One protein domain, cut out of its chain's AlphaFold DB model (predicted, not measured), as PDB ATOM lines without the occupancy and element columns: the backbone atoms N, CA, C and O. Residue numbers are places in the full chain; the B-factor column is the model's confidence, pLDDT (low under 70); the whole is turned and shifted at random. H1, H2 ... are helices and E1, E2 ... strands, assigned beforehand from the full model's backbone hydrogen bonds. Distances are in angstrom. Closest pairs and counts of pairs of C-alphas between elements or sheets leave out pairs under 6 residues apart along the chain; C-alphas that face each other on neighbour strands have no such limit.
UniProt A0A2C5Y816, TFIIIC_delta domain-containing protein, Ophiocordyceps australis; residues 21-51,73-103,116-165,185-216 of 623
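This is residues 21 to 51, 73 to 103, 116 to 165 and 185 to 216 of the 623 residues of the protein "TFIIIC_delta domain-containing protein" of Ophiocordyceps australis (UniProt A0A2C5Y816). Two four-stranded sheets, E1 to E4 and E5 to E8, lie partly face to face as a sandwich. Away from the first sheet, the small hairpin E9 and E10 follows E8 by a tight link, with the short helix H1 next to E9, and the last strand E11 comes back to the second sheet near E5, E6 and E7. The 144 printed residues have eleven strands and one helix, in the order E1 E2 E3 E4 H1 E5 E6 E7 E8 E9 E10 E11; under half are in named elements, and the class is mostly strand. Both large sheets are antiparallel, with their strands in chain order. The whole is compact, with a radius of gyration of the C-alphas of 15.5 A and spans of 47 by 36 by 21 A.

E1, residues 28 to 30, E2, residues 36 to 39, and E3, residues 43 to 49, form a meander, each strand the antiparallel neighbour of the one before. N 29 and O 37 are 3.0 A apart, N 38 and O 45 2.8 A. E4, residues 74 to 81, is antiparallel to E3, with N 44 and O 80 2.9 A apart; it bends by 51 degrees at residue 77. E5, residues 130 to 135, E6, residues 148 to 152, and E7, residues 156 to 162, form a second meander, with N 131 and O 151, and N 150 and O 158, each 2.8 A apart. E8, residues 188 to 195, follows E7 in this strongly twisted sheet, with N 157 and O 194 2.8 A apart. The two sheets' strands stand at 28 degrees; the closest C-alphas of E1 and E5, Ala 29 and Glu 134, are 5.7 A apart. E9, residues 199 to 202, and E10, residues 205 to 208, are a hairpin, with N 200 and O 207 2.9 A apart. H1, residues 92 to 97, only grazes the second sheet; its closest C-alpha to E9 is Cys 95, 6.1 A from that of Val 201. Every O i to N i+4 pair in H1 is within hydrogen-bond range. E11, residues 213 to 216, pairs with no named strand; its Val 213 C-alpha is 5.9 A from that of Gly 156 in E7.

E1 begins at C-alpha 28, (17.696, 7.489, -39.347). E3 is 19.3 A long, E4 20.1 A, E7 19.8 A and E8 21.5 A. E11 ends at C-alpha 216, (22.357, 3.552, -53.055).

The C-alphas farthest apart, Phe 51 and Pro 119, are 50.3 A apart. Residues 52 to 72, 104 to 115 and 166 to 184 are not printed, with C-alpha gaps of 7.4, 22.0 and 13.5 A. The link E5 to E6 is long. Mean pLDDT of the printed part is 85.0; residues 51, 103, 118 to 126 and 165 are under 70.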
ATOM      1  N   ARG A  21      27.388  11.571 -32.804       88.25
ATOM      2  CA  ARG A  21      26.634  12.282 -33.847       88.25
ATOM      3  C   ARG A  21      26.818  11.627 -35.209       88.25
ATOM      4  O   ARG A  21      27.881  11.082 -35.464       88.25
ATOM      5  N   PRO A  22      25.833  11.709 -36.107       89.56
ATOM      6  CA  PRO A  22      26.020  11.257 -37.480       89.56
ATOM      7  C   PRO A  22      27.108  12.046 -38.209       89.56
ATOM      8  O   PRO A  22      27.338  13.226 -37.918       89.56
ATOM      9  N   LEU A  23      27.719  11.415 -39.212       85.56
ATOM     10  CA  LEU A  23      28.638  12.083 -40.134       85.56
ATOM     11  C   LEU A  23      27.890  12.989 -41.130       85.56
ATOM     12  O   LEU A  23      28.368  14.072 -41.468       85.56
ATOM     13  N   GLY A  24      26.700  12.570 -41.564       84.69
ATOM     14  CA  GLY A  24      25.871  13.272 -42.544       84.69
ATOM     15  C   GLY A  24      24.371  13.074 -42.305       84.69
ATOM     16  O   GLY A  24      23.975  12.478 -41.296       84.69
ATOM     17  N   PRO A  25      23.516  13.603 -43.195       85.75
ATOM     18  CA  PRO A  25      22.081  13.378 -43.110       85.75
ATOM     19  C   PRO A  25      21.685  11.932 -43.485       85.75
ATOM     20  O   PRO A  25      22.535  11.146 -43.884       85.75
ATOM     21  N   HIS A  26      20.402  11.563 -43.349       86.81
ATOM     22  CA  HIS A  26      19.857  10.228 -43.703       86.81
ATOM     23  C   HIS A  26      20.441   9.040 -42.913       86.81
ATOM     24  O   HIS A  26      20.554   7.919 -43.406       86.81
ATOM     25  N   ASN A  27      20.771   9.277 -41.644       91.31
ATOM     26  CA  ASN A  27      21.222   8.244 -40.709       91.31
ATOM     27  C   ASN A  27      20.124   7.775 -39.735       91.31
ATOM     28  O   ASN A  27      20.415   7.299 -38.640       91.31
ATOM     29  N   LEU A  28      18.857   7.948 -40.107       95.50
ATOM     30  CA  LEU A  28      17.696   7.489 -39.347       95.50
ATOM     31  C   LEU A  28      16.778   6.742 -40.311       95.50
ATOM     32  O   LEU A  28      16.285   7.353 -41.257       95.50
ATOM     33  N   ALA A  29      16.547   5.454 -40.071       95.25
ATOM     34  CA  ALA A  29      15.742   4.617 -40.954       95.25
ATOM     35  C   ALA A  29      14.799   3.712 -40.156       95.25
ATOM     36  O   ALA A  29      15.199   3.108 -39.158       95.25
ATOM     37  N   TRP A  30      13.557   3.598 -40.621       94.31
ATOM     38  CA  TRP A  30      12.528   2.753 -40.018       94.31
ATOM     39  C   TRP A  30      12.277   1.532 -40.904       94.31
ATOM     40  O   TRP A  30      12.019   1.690 -42.096       94.31
ATOM     41  N   SER A  31      12.387   0.329 -40.344       94.06
ATOM     42  CA  SER A  31      12.132  -0.927 -41.053       94.06
ATOM     43  C   SER A  31      10.637  -1.175 -41.206       94.06
ATOM     44  O   SER A  31       9.852  -0.646 -40.423       94.06
ATOM     45  N   SER A  32      10.246  -2.043 -42.147       90.56
ATOM     46  CA  SER A  32       8.855  -2.501 -42.321       90.56
ATOM     47  C   SER A  32       8.229  -3.090 -41.054       90.56
ATOM     48  O   SER A  32       7.015  -3.025 -40.899       90.56
ATOM     49  N   ASP A  33       9.060  -3.619 -40.153       88.19
ATOM     50  CA  ASP A  33       8.651  -4.311 -38.924       88.19
ATOM     51  C   ASP A  33       8.572  -3.366 -37.720       88.19
ATOM     52  O   ASP A  33       8.316  -3.788 -36.595       88.19
ATOM     53  N   GLY A  34       8.807  -2.071 -37.935       89.00
ATOM     54  CA  GLY A  34       8.794  -1.077 -36.871       89.00
ATOM     55  C   GLY A  34      10.127  -0.939 -36.126       89.00
ATOM     56  O   GLY A  34      10.181  -0.194 -35.151       89.00
ATOM     57  N   GLU A  35      11.207  -1.579 -36.583       92.00
ATOM     58  CA  GLU A  35      12.549  -1.433 -36.002       92.00
ATOM     59  C   GLU A  35      13.205  -0.125 -36.465       92.00
ATOM     60  O   GLU A  35      13.119   0.255 -37.634       92.00
ATOM     61  N   LEU A  36      13.888   0.570 -35.556       94.62
ATOM     62  CA  LEU A  36      14.511   1.861 -35.827       94.62
ATOM     63  C   LEU A  36      16.038   1.738 -35.829       94.62
ATOM     64  O   LEU A  36      16.644   1.420 -34.808       94.62
ATOM     65  N   ALA A  37      16.666   2.047 -36.962       95.69
ATOM     66  CA  ALA A  37      18.116   2.118 -37.102       95.69
ATOM     67  C   ALA A  37      18.604   3.570 -37.034       95.69
ATOM     68  O   ALA A  37      18.047   4.458 -37.685       95.69
ATOM     69  N   VAL A  38      19.679   3.795 -36.277       95.81
ATOM     70  CA  VAL A  38      20.365   5.085 -36.162       95.81
ATOM     71  C   VAL A  38      21.855   4.901 -36.444       95.81
ATOM     72  O   VAL A  38      22.553   4.256 -35.663       95.81
ATOM     73  N   GLY A  39      22.351   5.498 -37.526       94.19
ATOM     74  CA  GLY A  39      23.780   5.567 -37.843       94.19
ATOM     75  C   GLY A  39      24.460   6.761 -37.164       94.19
ATOM     76  O   GLY A  39      24.074   7.911 -37.364       94.19
ATOM     77  N   LEU A  40      25.479   6.516 -36.350       91.88
ATOM     78  CA  LEU A  40      26.333   7.550 -35.759       91.88
ATOM     79  C   LEU A  40      27.768   7.396 -36.282       91.88
ATOM     80  O   LEU A  40      28.078   6.443 -36.990       91.88
ATOM     81  N   ASP A  41      28.645   8.343 -35.964       86.75
ATOM     82  CA  ASP A  41      30.063   8.302 -36.340       86.75
ATOM     83  C   ASP A  41      30.848   7.157 -35.674       86.75
ATOM     84  O   ASP A  41      31.850   6.705 -36.233       86.75
ATOM     85  N   ASP A  42      30.392   6.672 -34.517       87.56
ATOM     86  CA  ASP A  42      31.000   5.569 -33.770       87.56
ATOM     87  C   ASP A  42      30.254   4.235 -33.915       87.56
ATOM     88  O   ASP A  42      30.891   3.181 -34.022       87.56
ATOM     89  N   ARG A  43      28.917   4.258 -33.904       91.94
ATOM     90  CA  ARG A  43      28.064   3.065 -33.849       91.94
ATOM     91  C   ARG A  43      26.796   3.190 -34.686       91.94
ATOM     92  O   ARG A  43      26.192   4.252 -34.785       91.94
ATOM     93  N   ILE A  44      26.340   2.060 -35.218       94.38
ATOM     94  CA  ILE A  44      24.971   1.893 -35.710       94.38
ATOM     95  C   ILE A  44      24.164   1.259 -34.580       94.38
ATOM     96  O   ILE A  44      24.506   0.169 -34.125       94.38
ATOM     97  N   HIS A  45      23.120   1.935 -34.110       93.75
ATOM     98  CA  HIS A  45      22.196   1.430 -33.096       93.75
ATOM     99  C   HIS A  45      20.916   0.929 -33.748       93.75
ATOM    100  O   HIS A  45      20.350   1.633 -34.583       93.75
ATOM    101  N   ILE A  46      20.435  -0.243 -33.333       92.94
ATOM    102  CA  ILE A  46      19.125  -0.745 -33.749       92.94
ATOM    103  C   ILE A  46      18.231  -0.924 -32.531       92.94
ATOM    104  O   ILE A  46      18.587  -1.618 -31.577       92.94
ATOM    105  N   TYR A  47      17.076  -0.274 -32.586       90.81
ATOM    106  CA  TYR A  47      16.053  -0.305 -31.560       90.81
ATOM    107  C   TYR A  47      14.861  -1.112 -32.057       90.81
ATOM    108  O   TYR A  47      14.248  -0.755 -33.065       90.81
ATOM    109  N   ALA A  48      14.517  -2.179 -31.346       86.88
ATOM    110  CA  ALA A  48      13.331  -2.965 -31.651       86.88
ATOM    111  C   ALA A  48      12.147  -2.515 -30.790       86.88
ATOM    112  O   ALA A  48      12.345  -2.166 -29.617       86.88
ATOM    113  N   PRO A  49      10.927  -2.511 -31.350       82.75
ATOM    114  CA  PRO A  49       9.734  -2.197 -30.586       82.75
ATOM    115  C   PRO A  49       9.469  -3.278 -29.529       82.75
ATOM    116  O   PRO A  49       9.510  -4.472 -29.826       82.75
ATOM    117  N   ASP A  50       9.182  -2.862 -28.297       77.31
ATOM    118  CA  ASP A  50       8.696  -3.745 -27.235       77.31
ATOM    119  C   ASP A  50       7.169  -3.646 -27.157       77.31
ATOM    120  O   ASP A  50       6.587  -2.716 -26.589       77.31
ATOM    121  N   PHE A  51       6.508  -4.625 -27.767       66.69
ATOM    122  CA  PHE A  51       5.072  -4.813 -27.652       66.69
ATOM    123  C   PHE A  51       4.800  -5.703 -26.440       66.69
ATOM    124  O   PHE A  51       4.490  -6.883 -26.596       66.69
ATOM    125  N   GLN A  73       9.709   1.661 -24.646       71.50
ATOM    126  CA  GLN A  73       8.904   1.210 -25.802       71.50
ATOM    127  C   GLN A  73       9.774   0.725 -26.968       71.50
ATOM    128  O   GLN A  73       9.339  -0.049 -27.816       71.50
ATOM    129  N   PHE A  74      11.005   1.223 -27.000       73.62
ATOM    130  CA  PHE A  74      12.090   0.774 -27.846       73.62
ATOM    131  C   PHE A  74      13.214   0.300 -26.943       73.62
ATOM    132  O   PHE A  74      13.701   1.070 -26.113       73.62
ATOM    133  N   TRP A  75      13.686  -0.923 -27.139       72.88
ATOM    134  CA  TRP A  75      14.884  -1.388 -26.455       72.88
ATOM    135  C   TRP A  75      16.055  -1.411 -27.435       72.88
ATOM    136  O   TRP A  75      15.897  -1.786 -28.596       72.88
ATOM    137  N   LEU A  76      17.232  -0.955 -26.992       71.94
ATOM    138  CA  LEU A  76      18.443  -1.054 -27.804       71.94
ATOM    139  C   LEU A  76      18.817  -2.528 -27.917       71.94
ATOM    140  O   LEU A  76      19.283  -3.117 -26.944       71.94
ATOM    141  N   THR A  77      18.637  -3.097 -29.100       74.12
ATOM    142  CA  THR A  77      18.779  -4.535 -29.296       74.12
ATOM    143  C   THR A  77      20.123  -4.929 -29.886       74.12
ATOM    144  O   THR A  77      20.660  -5.982 -29.552       74.12
ATOM    145  N   ALA A  78      20.687  -4.079 -30.745       80.81
ATOM    146  CA  ALA A  78      21.987  -4.316 -31.355       80.81
ATOM    147  C   ALA A  78      22.779  -3.024 -31.524       80.81
ATOM    148  O   ALA A  78      22.224  -1.931 -31.682       80.81
ATOM    149  N   SER A  79      24.102  -3.161 -31.513       86.56
ATOM    150  CA  SER A  79      25.012  -2.076 -31.843       86.56
ATOM    151  C   SER A  79      26.214  -2.602 -32.617       86.56
ATOM    152  O   SER A  79      26.917  -3.487 -32.136       86.56
ATOM    153  N   PHE A  80      26.463  -2.019 -33.785       87.12
ATOM    154  CA  PHE A  80      27.605  -2.333 -34.644       87.12
ATOM    155  C   PHE A  80      28.585  -1.172 -34.631       87.12
ATOM    156  O   PHE A  80      28.169  -0.023 -34.470       87.12
ATOM    157  N   ALA A  81      29.877  -1.446 -34.815       88.06
ATOM    158  CA  ALA A  81      30.835  -0.385 -35.103       88.06
ATOM    159  C   ALA A  81      30.411   0.327 -36.396       88.06
ATOM    160  O   ALA A  81      30.090  -0.329 -37.381       88.06
ATOM    161  N   ALA A  82      30.404   1.659 -36.401       83.44
ATOM    162  CA  ALA A  82      30.078   2.437 -37.597       83.44
ATOM    163  C   ALA A  82      31.276   2.625 -38.535       83.44
ATOM    164  O   ALA A  82      31.153   3.322 -39.539       83.44
ATOM    165  N   CYS A  83      32.426   2.037 -38.203       85.88
ATOM    166  CA  CYS A  83      33.649   2.060 -38.989       85.88
ATOM    167  C   CYS A  83      33.899   0.658 -39.549       85.88
ATOM    168  O   CYS A  83      34.206  -0.268 -38.798       85.88
ATOM    169  N   PHE A  84      33.756   0.513 -40.864       84.56
ATOM    170  CA  PHE A  84      33.967  -0.743 -41.570       84.56
ATOM    171  C   PHE A  84      35.206  -0.641 -42.443       84.56
ATOM    172  O   PHE A  84      35.251   0.107 -43.425       84.56
ATOM    173  N   ARG A  85      36.214  -1.437 -42.103       81.62
ATOM    174  CA  ARG A  85      37.367  -1.625 -42.970       81.62
ATOM    175  C   ARG A  85      36.966  -2.560 -44.118       81.62
ATOM    176  O   ARG A  85      36.427  -3.625 -43.826       81.62
ATOM    177  N   PRO A  86      37.213  -2.199 -45.390       75.31
ATOM    178  CA  PRO A  86      36.930  -3.097 -46.498       75.31
ATOM    179  C   PRO A  86      37.747  -4.374 -46.352       75.31
ATOM    180  O   PRO A  86      38.967  -4.318 -46.186       75.31
ATOM    181  N   ASP A  87      37.056  -5.505 -46.408       81.25
ATOM    182  CA  ASP A  87      37.651  -6.831 -46.455       81.25
ATOM    183  C   ASP A  87      37.270  -7.469 -47.790       81.25
ATOM    184  O   ASP A  87      36.090  -7.627 -48.103       81.25
ATOM    185  N   ALA A  88      38.272  -7.834 -48.591       77.31
ATOM    186  CA  ALA A  88      38.059  -8.494 -49.875       77.31
ATOM    187  C   ALA A  88      37.334  -9.846 -49.727       77.31
ATOM    188  O   ALA A  88      36.680 -10.294 -50.670       77.31
ATOM    189  N   LEU A  89      37.427 -10.477 -48.551       82.19
ATOM    190  CA  LEU A  89      36.899 -11.809 -48.253       82.19
ATOM    191  C   LEU A  89      35.542 -11.798 -47.540       82.19
ATOM    192  O   LEU A  89      35.003 -12.871 -47.256       82.19
ATOM    193  N   ILE A  90      34.948 -10.624 -47.304       87.88
ATOM    194  CA  ILE A  90      33.601 -10.483 -46.720       87.88
ATOM    195  C   ILE A  90      32.544 -11.323 -47.457       87.88
ATOM    196  O   ILE A  90      31.616 -11.839 -46.846       87.88
ATOM    197  N   ASN A  91      32.727 -11.523 -48.765       90.81
ATOM    198  CA  ASN A  91      31.837 -12.294 -49.630       90.81
ATOM    199  C   ASN A  91      32.292 -13.746 -49.834       90.81
ATOM    200  O   ASN A  91      31.832 -14.407 -50.761       90.81
ATOM    201  N   SER A  92      33.185 -14.276 -48.995       87.50
ATOM    202  CA  SER A  92      33.681 -15.657 -49.102       87.50
ATOM    203  C   SER A  92      32.562 -16.694 -49.155       87.50
ATOM    204  O   SER A  92      32.624 -17.594 -49.989       87.50
ATOM    205  N   LYS A  93      31.497 -16.526 -48.359       85.69
ATOM    206  CA  LYS A  93      30.304 -17.384 -48.418       85.69
ATOM    207  C   LYS A  93      29.555 -17.276 -49.752       85.69
ATOM    208  O   LYS A  93      29.149 -18.300 -50.296       85.69
ATOM    209  N   LEU A  94      29.409 -16.066 -50.305       88.00
ATOM    210  CA  LEU A  94      28.784 -15.857 -51.620       88.00
ATOM    211  C   LEU A  94      29.604 -16.520 -52.732       88.00
ATOM    212  O   LEU A  94      29.058 -17.199 -53.598       88.00
ATOM    213  N   CYS A  95      30.925 -16.356 -52.680       87.44
ATOM    214  CA  CYS A  95      31.858 -16.991 -53.600       87.44
ATOM    215  C   CYS A  95      31.794 -18.520 -53.505       87.44
ATOM    216  O   CYS A  95      31.649 -19.189 -54.527       87.44
ATOM    217  N   ALA A  96      31.825 -19.069 -52.288       85.25
ATOM    218  CA  ALA A  96      31.748 -20.505 -52.049       85.25
ATOM    219  C   ALA A  96      30.420 -21.097 -52.544       85.25
ATOM    220  O   ALA A  96      30.416 -22.163 -53.156       85.25
ATOM    221  N   ALA A  97      29.304 -20.380 -52.367       82.06
ATOM    222  CA  ALA A  97      28.003 -20.776 -52.905       82.06
ATOM    223  C   ALA A  97      27.989 -20.847 -54.445       82.06
ATOM    224  O   ALA A  97      27.239 -21.639 -55.014       82.06
ATOM    225  N   ALA A  98      28.844 -20.069 -55.114       82.56
ATOM    226  CA  ALA A  98      29.069 -20.130 -56.557       82.56
ATOM    227  C   ALA A  98      30.163 -21.136 -56.977       82.56
ATOM    228  O   ALA A  98      30.504 -21.206 -58.157       82.56
ATOM    229  N   GLY A  99      30.726 -21.907 -56.040       83.31
ATOM    230  CA  GLY A  99      31.816 -22.853 -56.303       83.31
ATOM    231  C   GLY A  99      33.181 -22.192 -56.517       83.31
ATOM    232  O   GLY A  99      34.063 -22.791 -57.128       83.31
ATOM    233  N   LEU A 100      33.362 -20.958 -56.043       85.62
ATOM    234  CA  LEU A 100      34.574 -20.164 -56.229       85.62
ATOM    235  C   LEU A 100      35.250 -19.900 -54.874       85.62
ATOM    236  O   LEU A 100      34.587 -19.589 -53.887       85.62
ATOM    237  N   VAL A 101      36.583 -19.954 -54.821       83.06
ATOM    238  CA  VAL A 101      37.359 -19.645 -53.604       83.06
ATOM    239  C   VAL A 101      38.110 -18.325 -53.785       83.06
ATOM    240  O   VAL A 101      38.975 -18.248 -54.660       83.06
ATOM    241  N   PRO A 102      37.800 -17.271 -53.005       77.44
ATOM    242  CA  PRO A 102      38.528 -16.018 -53.112       77.44
ATOM    243  C   PRO A 102      39.923 -16.201 -52.516       77.44
ATOM    244  O   PRO A 102      40.072 -16.636 -51.375       77.44
ATOM    245  N   VAL A 103      40.955 -15.873 -53.290       68.56
ATOM    246  CA  VAL A 103      42.342 -15.927 -52.818       68.56
ATOM    247  C   VAL A 103      42.673 -14.601 -52.147       68.56
ATOM    248  O   VAL A 103      42.599 -13.542 -52.770       68.56
ATOM    249  N   GLY A 116      38.180   4.005 -56.731       78.69
ATOM    250  CA  GLY A 116      37.552   4.996 -57.591       78.69
ATOM    251  C   GLY A 116      38.540   5.814 -58.423       78.69
ATOM    252  O   GLY A 116      39.755   5.730 -58.264       78.69
ATOM    253  N   SER A 117      38.000   6.605 -59.349       73.88
ATOM    254  CA  SER A 117      38.747   7.250 -60.435       73.88
ATOM    255  C   SER A 117      39.146   8.705 -60.168       73.88
ATOM    256  O   SER A 117      39.855   9.308 -60.971       73.88
ATOM    257  N   GLY A 118      38.661   9.312 -59.084       67.12
ATOM    258  CA  GLY A 118      38.922  10.711 -58.743       67.12
ATOM    259  C   GLY A 118      40.161  10.893 -57.857       67.12
ATOM    260  O   GLY A 118      40.462  10.029 -57.037       67.12
ATOM    261  N   PRO A 119      40.847  12.049 -57.919       58.41
ATOM    262  CA  PRO A 119      42.068  12.300 -57.142       58.41
ATOM    263  C   PRO A 119      41.844  12.240 -55.620       58.41
ATOM    264  O   PRO A 119      42.725  11.825 -54.875       58.41
ATOM    265  N   VAL A 120      40.645  12.611 -55.152       60.28
ATOM    266  CA  VAL A 120      40.250  12.526 -53.732       60.28
ATOM    267  C   VAL A 120      39.596  11.180 -53.404       60.28
ATOM    268  O   VAL A 120      39.754  10.668 -52.295       60.28
ATOM    269  N   THR A 121      38.852  10.584 -54.344       63.22
ATOM    270  CA  THR A 121      38.172   9.301 -54.112       63.22
ATOM    271  C   THR A 121      39.157   8.135 -54.093       63.22
ATOM    272  O   THR A 121      39.079   7.322 -53.172       63.22
ATOM    273  N   GLY A 122      40.128   8.135 -55.007       58.59
ATOM    274  CA  GLY A 122      41.111   7.071 -55.202       58.59
ATOM    275  C   GLY A 122      42.230   6.990 -54.163       58.59
ATOM    276  O   GLY A 122      42.822   5.928 -54.048       58.59
ATOM    277  N   ALA A 123      42.501   8.051 -53.384       55.28
ATOM    278  CA  ALA A 123      43.634   8.095 -52.438       55.28
ATOM    279  C   ALA A 123      43.256   8.364 -50.959       55.28
ATOM    280  O   ALA A 123      44.115   8.304 -50.082       55.28
ATOM    281  N   GLY A 124      41.991   8.699 -50.651       51.94
ATOM    282  CA  GLY A 124      41.614   9.311 -49.360       51.94
ATOM    283  C   GLY A 124      40.586   8.565 -48.504       51.94
ATOM    284  O   GLY A 124      40.127   9.095 -47.493       51.94
ATOM    285  N   ALA A 125      40.168   7.359 -48.883       59.50
ATOM    286  CA  ALA A 125      38.950   6.752 -48.344       59.50
ATOM    287  C   ALA A 125      39.198   5.747 -47.188       59.50
ATOM    288  O   ALA A 125      38.519   4.737 -47.080       59.50
ATOM    289  N   GLY A 126      40.172   5.995 -46.305       59.97
ATOM    290  CA  GLY A 126      40.644   5.001 -45.320       59.97
ATOM    291  C   GLY A 126      39.736   4.714 -44.112       59.97
ATOM    292  O   GLY A 126      39.815   3.630 -43.541       59.97
ATOM    293  N   LEU A 127      38.879   5.658 -43.698       71.69
ATOM    294  CA  LEU A 127      38.196   5.587 -42.393       71.69
ATOM    295  C   LEU A 127      36.909   4.749 -42.369       71.69
ATOM    296  O   LEU A 127      36.444   4.431 -41.286       71.69
ATOM    297  N   GLY A 128      36.305   4.414 -43.516       81.94
ATOM    298  CA  GLY A 128      35.158   3.490 -43.585       81.94
ATOM    299  C   GLY A 128      33.943   3.821 -42.705       81.94
ATOM    300  O   GLY A 128      33.191   2.920 -42.343       81.94
ATOM    301  N   GLN A 129      33.748   5.090 -42.347       88.38
ATOM    302  CA  GLN A 129      32.680   5.533 -41.447       88.38
ATOM    303  C   GLN A 129      31.313   5.483 -42.126       88.38
ATOM    304  O   GLN A 129      31.210   5.741 -43.322       88.38
ATOM    305  N   THR A 130      30.258   5.212 -41.363       90.56
ATOM    306  CA  THR A 130      28.884   5.139 -41.870       90.56
ATOM    307  C   THR A 130      28.377   6.523 -42.286       90.56
ATOM    308  O   THR A 130      28.461   7.491 -41.530       90.56
ATOM    309  N   VAL A 131      27.854   6.611 -43.508       89.00
ATOM    310  CA  VAL A 131      27.337   7.835 -44.139       89.00
ATOM    311  C   VAL A 131      25.813   7.824 -44.211       89.00
ATOM    312  O   VAL A 131      25.194   8.865 -44.003       89.00
ATOM    313  N   LYS A 132      25.223   6.666 -44.523       91.25
ATOM    314  CA  LYS A 132      23.782   6.457 -44.718       91.25
ATOM    315  C   LYS A 132      23.428   5.038 -44.285       91.25
ATOM    316  O   LYS A 132      24.206   4.116 -44.537       91.25
ATOM    317  N   VAL A 133      22.242   4.861 -43.709       94.81
ATOM    318  CA  VAL A 133      21.652   3.540 -43.451       94.81
ATOM    319  C   VAL A 133      20.254   3.448 -44.059       94.81
ATOM    320  O   VAL A 133      19.509   4.424 -44.047       94.81
ATOM    321  N   GLU A 134      19.895   2.284 -44.595       95.69
ATOM    322  CA  GLU A 134      18.575   2.030 -45.183       95.69
ATOM    323  C   GLU A 134      18.192   0.555 -45.024       95.69
ATOM    324  O   GLU A 134      19.019  -0.341 -45.209       95.69
ATOM    325  N   TRP A 135      16.933   0.302 -44.677       96.56
ATOM    326  CA  TRP A 135      16.388  -1.047 -44.557       96.56
ATOM    327  C   TRP A 135      16.010  -1.609 -45.924       96.56
ATOM    328  O   TRP A 135      15.476  -0.889 -46.767       96.56
ATOM    329  N   SER A 136      16.235  -2.907 -46.124       96.50
ATOM    330  CA  SER A 136      15.666  -3.628 -47.258       96.50
ATOM    331  C   SER A 136      14.136  -3.672 -47.166       96.50
ATOM    332  O   SER A 136      13.566  -3.466 -46.087       96.50
ATOM    333  N   PRO A 137      13.445  -4.036 -48.258       93.12
ATOM    334  CA  PRO A 137      12.056  -4.464 -48.183       93.12
ATOM    335  C   PRO A 137      11.876  -5.629 -47.204       93.12
ATOM    336  O   PRO A 137      12.831  -6.359 -46.900       93.12
ATOM    337  N   SER A 138      10.640  -5.816 -46.745       89.31
ATOM    338  CA  SER A 138      10.246  -6.999 -45.984       89.31
ATOM    339  C   SER A 138      10.451  -8.273 -46.806       89.31
ATOM    340  O   SER A 138      10.440  -8.260 -48.037       89.31
ATOM    341  N   GLY A 139      10.636  -9.395 -46.116       85.12
ATOM    342  CA  GLY A 139      10.708 -10.718 -46.726       85.12
ATOM    343  C   GLY A 139      12.101 -11.165 -47.167       85.12
ATOM    344  O   GLY A 139      12.205 -12.294 -47.630       85.12
ATOM    345  N   LEU A 140      13.150 -10.340 -47.050       90.00
ATOM    346  CA  LEU A 140      14.475 -10.674 -47.592       90.00
ATOM    347  C   LEU A 140      15.330 -11.565 -46.678       90.00
ATOM    348  O   LEU A 140      15.901 -12.523 -47.166       90.00
ATOM    349  N   GLY A 141      15.488 -11.253 -45.393       87.75
ATOM    350  CA  GLY A 141      16.399 -11.977 -44.498       87.75
ATOM    351  C   GLY A 141      15.805 -13.243 -43.875       87.75
ATOM    352  O   GLY A 141      14.715 -13.698 -44.234       87.75
ATOM    353  N   VAL A 142      16.522 -13.793 -42.891       84.25
ATOM    354  CA  VAL A 142      16.061 -14.920 -42.060       84.25
ATOM    355  C   VAL A 142      14.664 -14.620 -41.504       84.25
ATOM    356  O   VAL A 142      14.388 -13.506 -41.060       84.25
ATOM    357  N   ASN A 143      13.760 -15.602 -41.574       78.75
ATOM    358  CA  ASN A 143      12.352 -15.475 -41.170       78.75
ATOM    359  C   ASN A 143      11.580 -14.340 -41.876       78.75
ATOM    360  O   ASN A 143      10.583 -13.846 -41.356       78.75
ATOM    361  N   GLY A 144      12.034 -13.908 -43.058       80.44
ATOM    362  CA  GLY A 144      11.415 -12.815 -43.809       80.44
ATOM    363  C   GLY A 144      11.658 -11.432 -43.202       80.44
ATOM    364  O   GLY A 144      11.004 -10.462 -43.589       80.44
ATOM    365  N   ARG A 145      12.592 -11.311 -42.259       86.75
ATOM    366  CA  ARG A 145      12.926 -10.047 -41.606       86.75
ATOM    367  C   ARG A 145      13.749  -9.145 -42.538       86.75
ATOM    368  O   ARG A 145      14.614  -9.655 -43.252       86.75
ATOM    369  N   PRO A 146      13.522  -7.821 -42.576       92.88
ATOM    370  CA  PRO A 146      14.356  -6.927 -43.375       92.88
ATOM    371  C   PRO A 146      15.799  -6.889 -42.848       92.88
ATOM    372  O   PRO A 146      16.045  -7.005 -41.646       92.88
ATOM    373  N   VAL A 147      16.755  -6.683 -43.752       95.44
ATOM    374  CA  VAL A 147      18.177  -6.476 -43.432       95.44
ATOM    375  C   VAL A 147      18.527  -4.994 -43.532       95.44
ATOM    376  O   VAL A 147      17.861  -4.231 -44.232       95.44
ATOM    377  N   LEU A 148      19.577  -4.566 -42.838       96.69
ATOM    378  CA  LEU A 148      20.024  -3.177 -42.825       96.69
ATOM    379  C   LEU A 148      21.257  -3.016 -43.715       96.69
ATOM    380  O   LEU A 148      22.267  -3.675 -43.494       96.69
ATOM    381  N   MET A 149      21.212  -2.109 -44.687       96.75
ATOM    382  CA  MET A 149      22.377  -1.749 -45.493       96.75
ATOM    383  C   MET A 149      22.974  -0.428 -45.003       96.75
ATOM    384  O   MET A 149      22.250   0.545 -44.785       96.75
ATOM    385  N   ALA A 150      24.297  -0.387 -44.856       95.25
ATOM    386  CA  ALA A 150      25.067   0.788 -44.474       95.25
ATOM    387  C   ALA A 150      26.055   1.170 -45.583       95.25
ATOM    388  O   ALA A 150      26.843   0.340 -46.034       95.25
ATOM    389  N   GLN A 151      26.038   2.438 -45.998       93.44
ATOM    390  CA  GLN A 151      27.053   3.008 -46.885       93.44
ATOM    391  C   GLN A 151      28.185   3.610 -46.065       93.44
ATOM    392  O   GLN A 151      27.940   4.330 -45.096       93.44
ATOM    393  N   THR A 152      29.419   3.392 -46.500       90.50
ATOM    394  CA  THR A 152      30.628   3.869 -45.827       90.50
ATOM    395  C   THR A 152      31.336   4.976 -46.619       90.50
ATOM    396  O   THR A 152      31.197   5.095 -47.839       90.50
ATOM    397  N   THR A 153      32.173   5.780 -45.955       87.38
ATOM    398  CA  THR A 153      32.975   6.840 -46.604       87.38
ATOM    399  C   THR A 153      33.990   6.306 -47.616       87.38
ATOM    400  O   THR A 153      34.396   7.032 -48.531       87.38
ATOM    401  N   ASN A 154      34.370   5.033 -47.477       86.12
ATOM    402  CA  ASN A 154      35.255   4.334 -48.406       86.12
ATOM    403  C   ASN A 154      34.565   3.881 -49.703       86.12
ATOM    404  O   ASN A 154      35.242   3.424 -50.619       86.12
ATOM    405  N   GLY A 155      33.248   4.081 -49.810       88.19
ATOM    406  CA  GLY A 155      32.453   3.683 -50.967       88.19
ATOM    407  C   GLY A 155      32.127   2.197 -51.003       88.19
ATOM    408  O   GLY A 155      31.983   1.639 -52.088       88.19
ATOM    409  N   GLY A 156      32.041   1.568 -49.833       91.06
ATOM    410  CA  GLY A 156      31.478   0.242 -49.653       91.06
ATOM    411  C   GLY A 156      30.018   0.325 -49.213       91.06
ATOM    412  O   GLY A 156      29.598   1.274 -48.544       91.06
ATOM    413  N   LEU A 157      29.246  -0.690 -49.574       94.62
ATOM    414  CA  LEU A 157      27.960  -0.999 -48.965       94.62
ATOM    415  C   LEU A 157      28.126  -2.277 -48.155       94.62
ATOM    416  O   LEU A 157      28.643  -3.264 -48.672       94.62
ATOM    417  N   ILE A 158      27.685  -2.257 -46.904       94.88
ATOM    418  CA  ILE A 158      27.756  -3.388 -45.981       94.88
ATOM    419  C   ILE A 158      26.337  -3.755 -45.572       94.88
ATOM    420  O   ILE A 158      25.563  -2.875 -45.192       94.88
ATOM    421  N   VAL A 159      25.993  -5.039 -45.630       95.88
ATOM    422  CA  VAL A 159      24.681  -5.532 -45.204       95.88
ATOM    423  C   VAL A 159      24.790  -6.235 -43.864       95.88
ATOM    424  O   VAL A 159      25.600  -7.139 -43.677       95.88
ATOM    425  N   LEU A 160      23.956  -5.793 -42.930       94.50
ATOM    426  CA  LEU A 160      23.812  -6.301 -41.577       94.50
ATOM    427  C   LEU A 160      22.475  -7.026 -41.461       94.50
ATOM    428  O   LEU A 160      21.436  -6.508 -41.871       94.50
ATOM    429  N   GLY A 161      22.490  -8.203 -40.859       92.25
ATOM    430  CA  GLY A 161      21.277  -8.967 -40.616       92.25
ATOM    431  C   GLY A 161      21.570 -10.228 -39.830       92.25
ATOM    432  O   GLY A 161      22.705 -10.475 -39.423       92.25
ATOM    433  N   GLU A 162      20.530 -11.016 -39.601       88.25
ATOM    434  CA  GLU A 162      20.637 -12.284 -38.891       88.25
ATOM    435  C   GLU A 162      21.451 -13.299 -39.700       88.25
ATOM    436  O   GLU A 162      21.231 -13.479 -40.900       88.25
ATOM    437  N   GLY A 163      22.435 -13.913 -39.044       79.88
ATOM    438  CA  GLY A 163      23.262 -14.950 -39.635       79.88
ATOM    439  C   GLY A 163      22.489 -16.237 -39.905       79.88
ATOM    440  O   GLY A 163      21.555 -16.581 -39.193       79.88
ATOM    441  N   ASP A 164      22.934 -16.958 -40.926       70.31
ATOM    442  CA  ASP A 164      22.458 -18.287 -41.317       70.31
ATOM    443  C   ASP A 164      23.139 -19.438 -40.557       70.31
ATOM    444  O   ASP A 164      22.674 -20.573 -40.613       70.31
ATOM    445  N   ASP A 165      24.225 -19.146 -39.838       59.62
ATOM    446  CA  ASP A 165      24.975 -20.145 -39.081       59.62
ATOM    447  C   ASP A 165      24.176 -20.556 -37.843       59.62
ATOM    448  O   ASP A 165      23.954 -19.747 -36.941       59.62
ATOM    449  N   PHE A 185      18.476 -10.049 -31.748       75.50
ATOM    450  CA  PHE A 185      19.564  -9.627 -32.634       75.50
ATOM    451  C   PHE A 185      20.908 -10.215 -32.189       75.50
ATOM    452  O   PHE A 185      21.957  -9.758 -32.635       75.50
ATOM    453  N   ALA A 186      20.899 -11.229 -31.317       75.38
ATOM    454  CA  ALA A 186      22.125 -11.873 -30.854       75.38
ATOM    455  C   ALA A 186      22.895 -12.529 -32.015       75.38
ATOM    456  O   ALA A 186      24.121 -12.526 -32.011       75.38
ATOM    457  N   GLY A 187      22.177 -13.027 -33.029       78.31
ATOM    458  CA  GLY A 187      22.754 -13.607 -34.244       78.31
ATOM    459  C   GLY A 187      23.036 -12.606 -35.368       78.31
ATOM    460  O   GLY A 187      23.364 -13.028 -36.475       78.31
ATOM    461  N   TRP A 188      22.870 -11.295 -35.148       89.00
ATOM    462  CA  TRP A 188      23.113 -10.320 -36.209       89.00
ATOM    463  C   TRP A 188      24.602 -10.076 -36.447       89.00
ATOM    464  O   TRP A 188      25.365  -9.816 -35.519       89.00
ATOM    465  N   LYS A 189      25.000 -10.077 -37.718       89.94
ATOM    466  CA  LYS A 189      26.381  -9.874 -38.163       89.94
ATOM    467  C   LYS A 189      26.431  -9.218 -39.538       89.94
ATOM    468  O   LYS A 189      25.402  -8.954 -40.160       89.94
ATOM    469  N   VAL A 190      27.645  -8.952 -40.007       91.56
ATOM    470  CA  VAL A 190      27.892  -8.580 -41.402       91.56
ATOM    471  C   VAL A 190      27.650  -9.805 -42.284       91.56
ATOM    472  O   VAL A 190      28.258 -10.848 -42.062       91.56
ATOM    473  N   LEU A 191      26.745  -9.679 -43.253       92.12
ATOM    474  CA  LEU A 191      26.334 -10.768 -44.139       92.12
ATOM    475  C   LEU A 191      27.152 -10.794 -45.432       92.12
ATOM    476  O   LEU A 191      27.643 -11.844 -45.832       92.12
ATOM    477  N   TRP A 192      27.273  -9.640 -46.083       93.44
ATOM    478  CA  TRP A 192      27.992  -9.442 -47.342       93.44
ATOM    479  C   TRP A 192      28.193  -7.942 -47.600       93.44
ATOM    480  O   TRP A 192      27.620  -7.098 -46.899       93.44
ATOM    481  N   GLY A 193      28.996  -7.593 -48.606       93.88
ATOM    482  CA  GLY A 193      29.203  -6.201 -49.007       93.88
ATOM    483  C   GLY A 193      29.563  -6.015 -50.481       93.88
ATOM    484  O   GLY A 193      29.909  -6.967 -51.171       93.88
ATOM    485  N   VAL A 194      29.459  -4.786 -50.990       93.75
ATOM    486  CA  VAL A 194      29.780  -4.435 -52.390       93.75
ATOM    487  C   VAL A 194      30.531  -3.104 -52.489       93.75
ATOM    488  O   VAL A 194      30.302  -2.202 -51.686       93.75
ATOM    489  N   GLY A 195      31.420  -2.964 -53.476       91.12
ATOM    490  CA  GLY A 195      32.287  -1.788 -53.657       91.12
ATOM    491  C   GLY A 195      33.594  -1.855 -52.857       91.12
ATOM    492  O   GLY A 195      33.925  -2.888 -52.285       91.12
ATOM    493  N   ALA A 196      34.359  -0.761 -52.822       87.75
ATOM    494  CA  ALA A 196      35.552  -0.614 -51.968       87.75
ATOM    495  C   ALA A 196      36.570  -1.776 -52.028       87.75
ATOM    496  O   ALA A 196      37.168  -2.143 -51.019       87.75
ATOM    497  N   GLY A 197      36.787  -2.364 -53.206       85.69
ATOM    498  CA  GLY A 197      37.743  -3.453 -53.412       85.69
ATOM    499  C   GLY A 197      37.241  -4.833 -52.983       85.69
ATOM    500  O   GLY A 197      38.002  -5.795 -53.073       85.69
ATOM    501  N   MET A 198      35.984  -4.951 -52.545       88.75
ATOM    502  CA  MET A 198      35.358  -6.235 -52.230       88.75
ATOM    503  C   MET A 198      35.238  -7.105 -53.488       88.75
ATOM    504  O   MET A 198      35.083  -6.599 -54.605       88.75
ATOM    505  N   VAL A 199      35.331  -8.424 -53.312       89.50
ATOM    506  CA  VAL A 199      35.193  -9.392 -54.409       89.50
ATOM    507  C   VAL A 199      33.729  -9.778 -54.559       89.50
ATOM    508  O   VAL A 199      33.087 -10.158 -53.586       89.50
ATOM    509  N   MET A 200      33.207  -9.705 -55.776       88.88
ATOM    510  CA  MET A 200      31.853 -10.133 -56.118       88.88
ATOM    511  C   MET A 200      31.874 -11.241 -57.163       88.88
ATOM    512  O   MET A 200      32.794 -11.331 -57.977       88.88
ATOM    513  N   VAL A 201      30.838 -12.075 -57.133       84.88
ATOM    514  CA  VAL A 201      30.589 -13.077 -58.169       84.88
ATOM    515  C   VAL A 201      29.796 -12.426 -59.299       84.88
ATOM    516  O   VAL A 201      28.774 -11.784 -59.065       84.88
ATOM    517  N   ASP A 202      30.267 -12.613 -60.523       81.12
ATOM    518  CA  ASP A 202      29.627 -12.170 -61.757       81.12
ATOM    519  C   ASP A 202      29.566 -13.338 -62.763       81.12
ATOM    520  O   ASP A 202      30.151 -14.403 -62.547       81.12
ATOM    521  N   LYS A 203      28.878 -13.157 -63.896       75.56
ATOM    522  CA  LYS A 203      28.754 -14.158 -64.971       75.56
ATOM    523  C   LYS A 203      30.111 -14.659 -65.484       75.56
ATOM    524  O   LYS A 203      30.196 -15.784 -65.963       75.56
ATOM    525  N   GLY A 204      31.154 -13.829 -65.393       72.94
ATOM    526  CA  GLY A 204      32.527 -14.154 -65.791       72.94
ATOM    527  C   GLY A 204      33.412 -14.752 -64.689       72.94
ATOM    528  O   GLY A 204      34.600 -14.943 -64.931       72.94
ATOM    529  N   GLY A 205      32.879 -15.024 -63.491       83.62
ATOM    530  CA  GLY A 205      33.643 -15.492 -62.329       83.62
ATOM    531  C   GLY A 205      33.783 -14.419 -61.247       83.62
ATOM    532  O   GLY A 205      32.852 -13.661 -60.991       83.62
ATOM    533  N   MET A 206      34.934 -14.362 -60.576       86.69
ATOM    534  CA  MET A 206      35.193 -13.360 -59.535       86.69
ATOM    535  C   MET A 206      35.657 -12.033 -60.129       86.69
ATOM    536  O   MET A 206      36.582 -12.001 -60.938       86.69
ATOM    537  N   ARG A 207      35.080 -10.928 -59.652       87.81
ATOM    538  CA  ARG A 207      35.499  -9.563 -59.986       87.81
ATOM    539  C   ARG A 207      35.821  -8.786 -58.716       87.81
ATOM    540  O   ARG A 207      34.999  -8.710 -57.804       87.81
ATOM    541  N   ARG A 208      36.998  -8.158 -58.671       87.88
ATOM    542  CA  ARG A 208      37.322  -7.149 -57.653       87.88
ATOM    543  C   ARG A 208      36.636  -5.833 -58.019       87.88
ATOM    544  O   ARG A 208      36.748  -5.367 -59.151       87.88
ATOM    545  N   MET A 209      35.905  -5.242 -57.080       87.94
ATOM    546  CA  MET A 209      35.157  -4.009 -57.320       87.94
ATOM    547  C   MET A 209      36.018  -2.776 -57.041       87.94
ATOM    548  O   MET A 209      36.094  -2.306 -55.911       87.94
ATOM    549  N   GLU A 210      36.651  -2.230 -58.076       85.88
ATOM    550  CA  GLU A 210      37.499  -1.025 -57.978       85.88
ATOM    551  C   GLU A 210      36.708   0.295 -57.988       85.88
ATOM    552  O   GLU A 210      37.275   1.378 -57.862       85.88
ATOM    553  N   GLU A 211      35.386   0.208 -58.127       86.94
ATOM    554  CA  GLU A 211      34.474   1.349 -58.130       86.94
ATOM    555  C   GLU A 211      34.185   1.855 -56.709       86.94
ATOM    556  O   GLU A 211      34.009   1.069 -55.768       86.94
ATOM    557  N   LYS A 212      34.083   3.181 -56.554       88.62
ATOM    558  CA  LYS A 212      33.602   3.785 -55.311       88.62
ATOM    559  C   LYS A 212      32.089   3.933 -55.386       88.62
ATOM    560  O   LYS A 212      31.577   4.656 -56.241       88.62
ATOM    561  N   VAL A 213      31.362   3.311 -54.457       91.50
ATOM    562  CA  VAL A 213      29.914   3.516 -54.360       91.50
ATOM    563  C   VAL A 213      29.629   4.901 -53.800       91.50
ATOM    564  O   VAL A 213      30.024   5.236 -52.679       91.50
ATOM    565  N   VAL A 214      28.921   5.713 -54.580       89.81
ATOM    566  CA  VAL A 214      28.636   7.098 -54.210       89.81
ATOM    567  C   VAL A 214      27.290   7.256 -53.552       89.81
ATOM    568  O   VAL A 214      27.212   8.132 -52.713       89.81
ATOM    569  N   GLY A 215      26.308   6.391 -53.812       91.75
ATOM    570  CA  GLY A 215      24.993   6.353 -53.159       91.75
ATOM    571  C   GLY A 215      24.225   5.088 -53.533       91.75
ATOM    572  O   GLY A 215      24.607   4.409 -54.484       91.75
ATOM    573  N   PHE A 216      23.163   4.753 -52.800       95.94
ATOM    574  CA  PHE A 216      22.357   3.552 -53.055       95.94
ATOM    575  C   PHE A 216      20.896   3.730 -52.627       95.94
ATOM    576  O   PHE A 216      20.604   4.608 -51.813       95.94
TER     577      PHE A 216